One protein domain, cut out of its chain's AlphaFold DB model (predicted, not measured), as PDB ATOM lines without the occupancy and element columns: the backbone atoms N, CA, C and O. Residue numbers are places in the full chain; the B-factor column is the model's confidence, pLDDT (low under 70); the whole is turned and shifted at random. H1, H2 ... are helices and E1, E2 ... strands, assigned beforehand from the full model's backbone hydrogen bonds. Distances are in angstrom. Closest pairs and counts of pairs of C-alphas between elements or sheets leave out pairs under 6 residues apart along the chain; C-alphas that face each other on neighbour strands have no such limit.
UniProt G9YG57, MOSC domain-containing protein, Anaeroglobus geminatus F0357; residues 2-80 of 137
ATOM      1  N   GLY A   2      21.796 -54.545   8.990       85.25
ATOM      2  CA  GLY A   2      22.342 -53.593   8.017       85.25
ATOM      3  C   GLY A   2      22.198 -52.138   8.466       85.25
ATOM      4  O   GLY A   2      21.211 -51.806   9.119       85.25
ATOM      5  N   LYS A   3      23.144 -51.268   8.094       85.06
ATOM      6  CA  LYS A   3      23.075 -49.818   8.341       85.06
ATOM      7  C   LYS A   3      23.337 -49.041   7.055       85.06
ATOM      8  O   LYS A   3      24.342 -49.275   6.393       85.06
ATOM      9  N   ILE A   4      22.457 -48.099   6.717       87.00
ATOM     10  CA  ILE A   4      22.695 -47.161   5.612       87.00
ATOM     11  C   ILE A   4      23.743 -46.144   6.074       87.00
ATOM     12  O   ILE A   4      23.554 -45.473   7.086       87.00
ATOM     13  N   LEU A   5      24.858 -46.065   5.353       88.81
ATOM     14  CA  LEU A   5      25.942 -45.115   5.609       88.81
ATOM     15  C   LEU A   5      25.828 -43.854   4.756       88.81
ATOM     16  O   LEU A   5      26.291 -42.796   5.172       88.81
ATOM     17  N   ALA A   6      25.245 -43.969   3.563       89.56
ATOM     18  CA  ALA A   6      25.027 -42.838   2.677       89.56
ATOM     19  C   ALA A   6      23.866 -43.084   1.724       89.56
ATOM     20  O   ALA A   6      23.622 -44.214   1.293       89.56
ATOM     21  N   ILE A   7      23.212 -41.983   1.365       90.00
ATOM     22  CA  ILE A   7      22.229 -41.903   0.294       90.00
ATOM     23  C   ILE A   7      22.801 -40.969  -0.763       90.00
ATOM     24  O   ILE A   7      23.324 -39.914  -0.423       90.00
ATOM     25  N   CYS A   8      22.766 -41.357  -2.030       92.88
ATOM     26  CA  CYS A   8      23.406 -40.633  -3.117       92.88
ATOM     27  C   CYS A   8      22.477 -40.538  -4.333       92.88
ATOM     28  O   CYS A   8      21.847 -41.519  -4.741       92.88
ATOM     29  N   ILE A   9      22.426 -39.357  -4.950       94.25
ATOM     30  CA  ILE A   9      21.661 -39.116  -6.179       94.25
ATOM     31  C   ILE A   9      22.483 -38.341  -7.207       94.25
ATOM     32  O   ILE A   9      23.451 -37.660  -6.874       94.25
ATOM     33  N   SER A  10      22.084 -38.401  -8.471       94.50
ATOM     34  CA  SER A  10      22.551 -37.474  -9.506       94.50
ATOM     35  C   SER A  10      21.356 -36.963 -10.294       94.50
ATOM     36  O   SER A  10      20.467 -37.738 -10.609       94.50
ATOM     37  N   LYS A  11      21.339 -35.679 -10.664       92.62
ATOM     38  CA  LYS A  11      20.260 -35.112 -11.499       92.62
ATOM     39  C   LYS A  11      20.392 -35.477 -12.981       92.62
ATOM     40  O   LYS A  11      19.445 -35.335 -13.742       92.62
ATOM     41  N   GLN A  12      21.573 -35.937 -13.395       91.69
ATOM     42  CA  GLN A  12      21.891 -36.318 -14.770       91.69
ATOM     43  C   GLN A  12      22.542 -37.708 -14.811       91.69
ATOM     44  O   GLN A  12      23.231 -38.119 -13.868       91.69
ATOM     45  N   ARG A  13      22.303 -38.445 -15.902       86.50
ATOM     46  CA  ARG A  13      22.926 -39.753 -16.157       86.50
ATOM     47  C   ARG A  13      24.387 -39.569 -16.564       86.50
ATOM     48  O   ARG A  13      24.741 -38.549 -17.140       86.50
ATOM     49  N   GLY A  14      25.228 -40.553 -16.251       85.31
ATOM     50  CA  GLY A  14      26.669 -40.499 -16.539       85.31
ATOM     51  C   GLY A  14      27.469 -39.556 -15.632       85.31
ATOM     52  O   GLY A  14      28.689 -39.518 -15.731       85.31
ATOM     53  N   VAL A  15      26.805 -38.834 -14.722       88.50
ATOM     54  CA  VAL A  15      27.446 -37.976 -13.721       88.50
ATOM     55  C   VAL A  15      27.537 -38.717 -12.392       88.50
ATOM     56  O   VAL A  15      26.607 -39.426 -11.997       88.50
ATOM     57  N   GLN A  16      28.651 -38.516 -11.690       89.06
ATOM     58  CA  GLN A  16      28.865 -39.052 -10.352       89.06
ATOM     59  C   GLN A  16      27.747 -38.619  -9.392       89.06
ATOM     60  O   GLN A  16      27.314 -37.460  -9.391       89.06
ATOM     61  N   LYS A  17      27.281 -39.555  -8.562       93.00
ATOM     62  CA  LYS A  17      26.256 -39.265  -7.558       93.00
ATOM     63  C   LYS A  17      26.857 -38.515  -6.382       93.00
ATOM     64  O   LYS A  17      28.019 -38.704  -6.036       93.00
ATOM     65  N   LYS A  18      26.047 -37.653  -5.776       93.69
ATOM     66  CA  LYS A  18      26.418 -36.848  -4.617       93.69
ATOM     67  C   LYS A  18      25.624 -37.299  -3.391       93.69
ATOM     68  O   LYS A  18      24.429 -37.568  -3.543       93.69
ATOM     69  N   PRO A  19      26.258 -37.361  -2.209       93.31
ATOM     70  CA  PRO A  19      25.563 -37.667  -0.969       93.31
ATOM     71  C   PRO A  19      24.478 -36.641  -0.629       93.31
ATOM     72  O   PRO A  19      24.664 -35.444  -0.847       93.31
ATOM     73  N   ILE A  20      23.373 -37.121  -0.068       88.69
ATOM     74  CA  ILE A  20      22.274 -36.337   0.501       88.69
ATOM     75  C   ILE A  20      21.881 -36.921   1.862       88.69
ATOM     76  O   ILE A  20      22.153 -38.090   2.142       88.69
ATOM     77  N   ASN A  21      21.248 -36.107   2.706       82.62
ATOM     78  CA  ASN A  21      20.898 -36.499   4.076       82.62
ATOM     79  C   ASN A  21      19.682 -37.431   4.129       82.62
ATOM     80  O   ASN A  21      19.630 -38.342   4.949       82.62
ATOM     81  N   GLU A  22      18.721 -37.213   3.238       80.44
ATOM     82  CA  GLU A  22      17.462 -37.946   3.185       80.44
ATOM     83  C   GLU A  22      16.998 -38.091   1.739       80.44
ATOM     84  O   GLU A  22      17.383 -37.311   0.868       80.44
ATOM     85  N   ALA A  23      16.176 -39.103   1.479       81.81
ATOM     86  CA  ALA A  23      15.596 -39.319   0.167       81.81
ATOM     87  C   ALA A  23      14.228 -39.973   0.269       81.81
ATOM     88  O   ALA A  23      14.001 -40.861   1.093       81.81
ATOM     89  N   LYS A  24      13.351 -39.593  -0.654       78.56
ATOM     90  CA  LYS A  24      12.064 -40.242  -0.844       78.56
ATOM     91  C   LYS A  24      12.185 -41.326  -1.907       78.56
ATOM     92  O   LYS A  24      12.584 -41.059  -3.040       78.56
ATOM     93  N   VAL A  25      11.818 -42.552  -1.543       79.50
ATOM     94  CA  VAL A  25      11.683 -43.662  -2.490       79.50
ATOM     95  C   VAL A  25      10.233 -43.712  -2.958       79.50
ATOM     96  O   VAL A  25       9.308 -43.818  -2.155       79.50
ATOM     97  N   ILE A  26      10.034 -43.606  -4.266       77.81
ATOM     98  CA  ILE A  26       8.729 -43.637  -4.916       77.81
ATOM     99  C   ILE A  26       8.563 -45.005  -5.579       77.81
ATOM    100  O   ILE A  26       9.423 -45.452  -6.346       77.81
ATOM    101  N   ALA A  27       7.450 -45.670  -5.267       73.94
ATOM    102  CA  ALA A  27       7.115 -46.973  -5.828       73.94
ATOM    103  C   ALA A  27       7.067 -46.917  -7.362       73.94
ATOM    104  O   ALA A  27       6.556 -45.956  -7.932       73.94
ATOM    105  N   ASP A  28       7.619 -47.948  -8.005       74.69
ATOM    106  CA  ASP A  28       7.705 -48.084  -9.465       74.69
ATOM    107  C   ASP A  28       8.410 -46.912 -10.180       74.69
ATOM    108  O   ASP A  28       8.305 -46.772 -11.396       74.69
ATOM    109  N   TRP A  29       9.193 -46.115  -9.445       79.62
ATOM    110  CA  TRP A  29       9.968 -44.998  -9.987       79.62
ATOM    111  C   TRP A  29      11.431 -45.033  -9.541       79.62
ATOM    112  O   TRP A  29      12.322 -44.921 -10.377       79.62
ATOM    113  N   GLY A  30      11.701 -45.198  -8.241       85.06
ATOM    114  CA  GLY A  30      13.044 -45.094  -7.658       85.06
ATOM    115  C   GLY A  30      13.171 -43.919  -6.694       85.06
ATOM    116  O   GLY A  30      12.204 -43.557  -6.030       85.06
ATOM    117  N   ILE A  31      14.361 -43.327  -6.583       86.38
ATOM    118  CA  ILE A  31      14.579 -42.169  -5.703       86.38
ATOM    119  C   ILE A  31      14.123 -40.877  -6.393       86.38
ATOM    120  O   ILE A  31      14.493 -40.605  -7.538       86.38
ATOM    121  N   GLU A  32      13.330 -40.073  -5.686       84.19
ATOM    122  CA  GLU A  32      12.923 -38.742  -6.134       84.19
ATOM    123  C   GLU A  32      14.160 -37.876  -6.443       84.19
ATOM    124  O   GLU A  32      15.123 -37.847  -5.680       84.19
ATOM    125  N   HIS A  33      14.148 -37.195  -7.591       90.50
ATOM    126  CA  HIS A  33      15.259 -36.385  -8.118       90.50
ATOM    127  C   HIS A  33      16.528 -37.137  -8.573       90.50
ATOM    128  O   HIS A  33      17.491 -36.481  -8.981       90.50
ATOM    129  N   ASP A  34      16.544 -38.476  -8.577       91.75
ATOM    130  CA  ASP A  34      17.620 -39.237  -9.221       91.75
ATOM    131  C   ASP A  34      17.394 -39.401 -10.733       91.75
ATOM    132  O   ASP A  34      16.285 -39.653 -11.196       91.75
ATOM    133  N   ALA A  35      18.470 -39.344 -11.517       89.50
ATOM    134  CA  ALA A  35      18.460 -39.480 -12.974       89.50
ATOM    135  C   ALA A  35      18.090 -40.885 -13.477       89.50
ATOM    136  O   ALA A  35      17.868 -41.081 -14.680       89.50
ATOM    137  N   HIS A  36      18.083 -41.878 -12.585       84.12
ATOM    138  CA  HIS A  36      17.564 -43.215 -12.871       84.12
ATOM    139  C   HIS A  36      16.121 -43.405 -12.403       84.12
ATOM    140  O   HIS A  36      15.569 -44.477 -12.639       84.12
ATOM    141  N   GLY A  37      15.510 -42.387 -11.790       82.25
ATOM    142  CA  GLY A  37      14.081 -42.376 -11.521       82.25
ATOM    143  C   GLY A  37      13.281 -42.478 -12.822       82.25
ATOM    144  O   GLY A  37      13.625 -41.827 -13.813       82.25
ATOM    145  N   GLY A  38      12.241 -43.310 -12.835       78.69
ATOM    146  CA  GLY A  38      11.356 -43.487 -13.987       78.69
ATOM    147  C   GLY A  38      11.024 -44.937 -14.318       78.69
ATOM    148  O   GLY A  38      11.342 -45.863 -13.566       78.69
ATOM    149  N   ASP A  39      10.410 -45.123 -15.491       75.75
ATOM    150  CA  ASP A  39      10.155 -46.435 -16.100       75.75
ATOM    151  C   ASP A  39      11.471 -47.042 -16.613       75.75
ATOM    152  O   ASP A  39      11.822 -47.019 -17.797       75.75
ATOM    153  N   TRP A  40      12.285 -47.483 -15.659       70.38
ATOM    154  CA  TRP A  40      13.607 -48.033 -15.881       70.38
ATOM    155  C   TRP A  40      13.862 -49.215 -14.953       70.38
ATOM    156  O   TRP A  40      13.447 -49.242 -13.801       70.38
ATOM    157  N   HIS A  41      14.615 -50.193 -15.444       67.31
ATOM    158  CA  HIS A  41      14.829 -51.474 -14.772       67.31
ATOM    159  C   HIS A  41      15.833 -51.446 -13.601       67.31
ATOM    160  O   HIS A  41      16.025 -52.451 -12.923       67.31
ATOM    161  N   ARG A  42      16.527 -50.322 -13.384       72.31
ATOM    162  CA  ARG A  42      17.460 -50.105 -12.261       72.31
ATOM    163  C   ARG A  42      17.076 -48.831 -11.522       72.31
ATOM    164  O   ARG A  42      17.726 -47.806 -11.691       72.31
ATOM    165  N   GLN A  43      16.001 -48.913 -10.747       79.44
ATOM    166  CA  GLN A  43      15.397 -47.755 -10.075       79.44
ATOM    167  C   GLN A  43      16.213 -47.274  -8.873       79.44
ATOM    168  O   GLN A  43      16.300 -46.079  -8.602       79.44
ATOM    169  N   VAL A  44      16.822 -48.217  -8.152       83.81
ATOM    170  CA  VAL A  44      17.704 -47.954  -7.011       83.81
ATOM    171  C   VAL A  44      18.893 -48.905  -7.102       83.81
ATOM    172  O   VAL A  44      18.763 -50.050  -7.541       83.81
ATOM    173  N   SER A  45      20.069 -48.441  -6.700       86.25
ATOM    174  CA  SER A  45      21.293 -49.241  -6.649       86.25
ATOM    175  C   SER A  45      21.873 -49.276  -5.237       86.25
ATOM    176  O   SER A  45      21.862 -48.271  -4.528       86.25
ATOM    177  N   LEU A  46      22.372 -50.444  -4.830       87.75
ATOM    178  CA  LEU A  46      22.964 -50.681  -3.513       87.75
ATOM    179  C   LEU A  46      24.436 -51.059  -3.675       87.75
ATOM    180  O   LEU A  46      24.783 -51.810  -4.590       87.75
ATOM    181  N   LEU A  47      25.280 -50.601  -2.759       88.06
ATOM    182  CA  LEU A  47      26.675 -51.011  -2.661       88.06
ATOM    183  C   LEU A  47      27.025 -51.304  -1.203       88.06
ATOM    184  O   LEU A  47      26.630 -50.566  -0.301       88.06
ATOM    185  N   SER A  48      27.750 -52.396  -0.964       89.81
ATOM    186  CA  SER A  48      28.247 -52.689   0.377       89.81
ATOM    187  C   SER A  48      29.393 -51.741   0.728       89.81
ATOM    188  O   SER A  48      30.262 -51.477  -0.106       89.81
ATOM    189  N   ALA A  49      29.404 -51.247   1.965       89.81
ATOM    190  CA  ALA A  49      30.468 -50.379   2.469       89.81
ATOM    191  C   ALA A  49      31.849 -51.041   2.340       89.81
ATOM    192  O   ALA A  49      32.803 -50.388   1.926       89.81
ATOM    193  N   ASP A  50      31.921 -52.352   2.586       88.50
ATOM    194  CA  ASP A  50      33.152 -53.142   2.510       88.50
ATOM    195  C   ASP A  50      33.836 -53.016   1.143       88.50
ATOM    196  O   ASP A  50      35.047 -52.837   1.073       88.50
ATOM    197  N   LYS A  51      33.057 -52.987   0.049       87.00
ATOM    198  CA  LYS A  51      33.616 -52.795  -1.296       87.00
ATOM    199  C   LYS A  51      34.302 -51.443  -1.436       87.00
ATOM    200  O   LYS A  51      35.364 -51.372  -2.036       87.00
ATOM    201  N   ILE A  52      33.709 -50.378  -0.900       88.00
ATOM    202  CA  ILE A  52      34.295 -49.032  -0.954       88.00
ATOM    203  C   ILE A  52      35.581 -48.990  -0.124       88.00
ATOM    204  O   ILE A  52      36.585 -48.437  -0.574       88.00
ATOM    205  N   GLU A  53      35.570 -49.608   1.056       90.94
ATOM    206  CA  GLU A  53      36.746 -49.699   1.921       90.94
ATOM    207  C   GLU A  53      37.885 -50.495   1.281       90.94
ATOM    208  O   GLU A  53      39.041 -50.098   1.400       90.94
ATOM    209  N   ASP A  54      37.592 -51.556   0.532       89.88
ATOM    210  CA  ASP A  54      38.617 -52.306  -0.197       89.88
ATOM    211  C   ASP A  54      39.312 -51.441  -1.260       89.88
ATOM    212  O   ASP A  54      40.538 -51.470  -1.379       89.88
ATOM    213  N   PHE A  55      38.578 -50.590  -1.988       89.50
ATOM    214  CA  PHE A  55      39.199 -49.620  -2.904       89.50
ATOM    215  C   PHE A  55      40.048 -48.581  -2.159       89.50
ATOM    216  O   PHE A  55      41.147 -48.251  -2.611       89.50
ATOM    217  N   ARG A  56      39.579 -48.099  -1.002       91.44
ATOM    218  CA  ARG A  56      40.321 -47.139  -0.166       91.44
ATOM    219  C   ARG A  56      41.618 -47.726   0.382       91.44
ATOM    220  O   ARG A  56      42.647 -47.058   0.331       91.44
ATOM    221  N   LYS A  57      41.594 -48.979   0.842       93.19
ATOM    222  CA  LYS A  57      42.783 -49.713   1.314       93.19
ATOM    223  C   LYS A  57      43.832 -49.887   0.220       93.19
ATOM    224  O   LYS A  57      45.020 -49.815   0.505       93.19
ATOM    225  N   ASN A  58      43.398 -50.036  -1.030       91.94
ATOM    226  CA  ASN A  58      44.279 -50.072  -2.199       91.94
ATOM    227  C   ASN A  58      44.798 -48.679  -2.622       91.94
ATOM    228  O   ASN A  58      45.335 -48.523  -3.716       91.94
ATOM    229  N   GLY A  59      44.632 -47.650  -1.784       90.75
ATOM    230  CA  GLY A  59      45.139 -46.298  -2.020       90.75
ATOM    231  C   GLY A  59      44.245 -45.426  -2.906       90.75
ATOM    232  O   GLY A  59      44.597 -44.277  -3.182       90.75
ATOM    233  N   VAL A  60      43.079 -45.918  -3.338       90.06
ATOM    234  CA  VAL A  60      42.169 -45.153  -4.200       90.06
ATOM    235  C   VAL A  60      41.260 -44.267  -3.349       90.06
ATOM    236  O   VAL A  60      40.454 -44.744  -2.550       90.06
ATOM    237  N   ARG A  61      41.334 -42.948  -3.544       87.94
ATOM    238  CA  ARG A  61      40.452 -41.992  -2.856       87.94
ATOM    239  C   ARG A  61      39.059 -41.976  -3.490       87.94
ATOM    240  O   ARG A  61      38.777 -41.154  -4.355       87.94
ATOM    241  N   VAL A  62      38.182 -42.873  -3.040       89.62
ATOM    242  CA  VAL A  62      36.776 -42.942  -3.477       89.62
ATOM    243  C   VAL A  62      35.812 -42.422  -2.407       89.62
ATOM    244  O   VAL A  62      35.837 -42.841  -1.246       89.62
ATOM    245  N   GLY A  63      34.949 -41.485  -2.800       90.44
ATOM    246  CA  GLY A  63      33.818 -41.009  -1.998       90.44
ATOM    247  C   GLY A  63      32.558 -41.849  -2.221       90.44
ATOM    248  O   GLY A  63      32.501 -42.663  -3.139       90.44
ATOM    249  N   TYR A  64      31.528 -41.632  -1.405       92.31
ATOM    250  CA  TYR A  64      30.208 -42.214  -1.666       92.31
ATOM    251  C   TYR A  64      29.578 -41.601  -2.923       92.31
ATOM    252  O   TYR A  64      29.741 -40.411  -3.195       92.31
ATOM    253  N   GLY A  65      28.895 -42.433  -3.703       89.75
ATOM    254  CA  GLY A  65      28.337 -42.100  -5.012       89.75
ATOM    255  C   GLY A  65      29.346 -42.177  -6.164       89.75
ATOM    256  O   GLY A  65      28.960 -41.972  -7.319       89.75
ATOM    257  N   ALA A  66      30.622 -42.478  -5.882       89.31
ATOM    258  CA  ALA A  66      31.682 -42.591  -6.889       89.31
ATOM    259  C   ALA A  66      31.446 -43.729  -7.886       89.31
ATOM    260  O   ALA A  66      31.833 -43.614  -9.047       89.31
ATOM    261  N   PHE A  67      30.761 -44.791  -7.465       88.31
ATOM    262  CA  PHE A  67      30.421 -45.925  -8.320       88.31
ATOM    263  C   PHE A  67      29.009 -45.802  -8.914       88.31
ATOM    264  O   PHE A  67      28.507 -46.737  -9.541       88.31
ATOM    265  N   GLY A  68      28.356 -44.650  -8.729       88.50
ATOM    266  CA  GLY A  68      26.990 -44.403  -9.185       88.50
ATOM    267  C   GLY A  68      25.925 -45.130  -8.360       88.50
ATOM    268  O   GLY A  68      24.790 -45.249  -8.820       88.50
ATOM    269  N   GLU A  69      26.275 -45.609  -7.167       89.31
ATOM    270  CA  GLU A  69      25.373 -46.243  -6.214       89.31
ATOM    271  C   GLU A  69      24.426 -45.235  -5.553       89.31
ATOM    272  O   GLU A  69      24.802 -44.089  -5.311       89.31
ATOM    273  N   ASN A  70      23.205 -45.659  -5.228       91.62
ATOM    274  CA  ASN A  70      22.260 -44.819  -4.501       91.62
ATOM    275  C   ASN A  70      22.345 -45.006  -2.992       91.62
ATOM    276  O   ASN A  70      22.202 -44.033  -2.266       91.62
ATOM    277  N   LEU A  71      22.543 -46.233  -2.514       90.50
ATOM    278  CA  LEU A  71      22.657 -46.518  -1.088       90.50
ATOM    279  C   LEU A  71      23.951 -47.269  -0.807       90.50
ATOM    280  O   LEU A  71      24.211 -48.319  -1.398       90.50
ATOM    281  N   VAL A  72      24.718 -46.756   0.149       90.25
ATOM    282  CA  VAL A  72      25.860 -47.461   0.730       90.25
ATOM    283  C   VAL A  72      25.403 -48.096   2.030       90.25
ATOM    284  O   VAL A  72      24.894 -47.399   2.908       90.25
ATOM    285  N   VAL A  73      25.567 -49.410   2.162       89.75
ATOM    286  CA  VAL A  73      25.071 -50.166   3.318       89.75
ATOM    287  C   VAL A  73      26.188 -51.003   3.927       89.75
ATOM    288  O   VAL A  73      26.870 -51.740   3.220       89.75
ATOM    289  N   SER A  74      26.378 -50.912   5.240       91.56
ATOM    290  CA  SER A  74      27.266 -51.803   5.991       91.56
ATOM    291  C   SER A  74      26.490 -52.934   6.659       91.56
ATOM    292  O   SER A  74      25.283 -52.832   6.884       91.56
ATOM    293  N   GLY A  75      27.182 -54.032   6.968       87.69
ATOM    294  CA  GLY A  75      26.597 -55.175   7.678       87.69
ATOM    295  C   GLY A  75      25.661 -56.049   6.833       87.69
ATOM    296  O   GLY A  75      24.972 -56.901   7.397       87.69
ATOM    297  N   LEU A  76      25.625 -55.844   5.509       83.75
ATOM    298  CA  LEU A  76      24.938 -56.700   4.542       83.75
ATOM    299  C   LEU A  76      25.856 -57.022   3.363       83.75
ATOM    300  O   LEU A  76      26.401 -56.129   2.716       83.75
ATOM    301  N   ASP A  77      25.950 -58.310   3.048       83.19
ATOM    302  CA  ASP A  77      26.615 -58.801   1.848       83.19
ATOM    303  C   ASP A  77      25.570 -59.076   0.762       83.19
ATOM    304  O   ASP A  77      24.933 -60.130   0.720       83.19
ATOM    305  N   PHE A  78      25.386 -58.101  -0.130       81.50
ATOM    306  CA  PHE A  78      24.413 -58.196  -1.219       81.50
ATOM    307  C   PHE A  78      24.698 -59.339  -2.200       81.50
ATOM    308  O   PHE A  78      23.779 -59.761  -2.894       81.50
ATOM    309  N   ALA A  79      25.932 -59.858  -2.266       77.81
ATOM    310  CA  ALA A  79      26.255 -60.986  -3.140       77.81
ATOM    311  C   ALA A  79      25.657 -62.309  -2.640       77.81
ATOM    312  O   ALA A  79      25.473 -63.231  -3.432       77.81
ATOM    313  N   LYS A  80      25.330 -62.393  -1.346       83.25
ATOM    314  CA  LYS A  80      24.709 -63.569  -0.720       83.25
ATOM    315  C   LYS A  80      23.183 -63.522  -0.725       83.25
ATOM    316  O   LYS A  80      22.548 -64.501  -0.342       83.25
TER     317      LYS A  80
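This is residues 2 to 80 of the 137 residues of the protein "MOSC domain-containing protein" of Anaeroglobus geminatus F0357 (UniProt G9YG57). With little regular structure, a small twisted sheet of four strands has H1 standing up from it toward one end of the longest axis and a loop stretch, residues 21 to 45, toward the other; residues 54 to 59 stick out. The 79 printed residues, under half in named elements, hold E1, E2, E3, H1, E4 in that order; the mixed sheet runs E2, E1, E4, E3, and the class is mixed. The whole is compact, radius of gyration of the C-alphas 12.6 A, spanning 36 by 26 by 23 A.

Find C-alpha 3 at (23.075, -49.818, 8.341); E1, residues 3 to 9, runs 18.1 A from there. E2 is residues 18 to 20, 6.6 A. E4, residues 71 to 74, runs 10.0 A to C-alpha 74 at (27.266, -51.803, 5.991). E3, residues 46 to 48, 6.9 A, precedes H1, residues 49 to 57, 12.4 A.

Look at E1: antiparallel to E4 (N 5 to O 72, 2.8 A) and, as a hairpin, to E2 (N 20 to O 7, 2.8 A). E3 is parallel to E4, N 47 to O 71 being 2.9 A. E3, H1, E4 form a strand-helix-strand unit, parallel neighbours with a helix between, its crossover right-handed. H1 is on the sheet, rising 77 degrees; its closest C-alphas to E4 are Ala 49 and Ser 74, 5.0 A. In H1 every O i to N i+4 pair is within hydrogen-bond range.

The farthest C-alphas, Ala 27 and Gly 59, are 38.2 A apart. Links E2 to E3 and H1 to E4 are long. The printed part has no cut; residue 41 is under pLDDT 70.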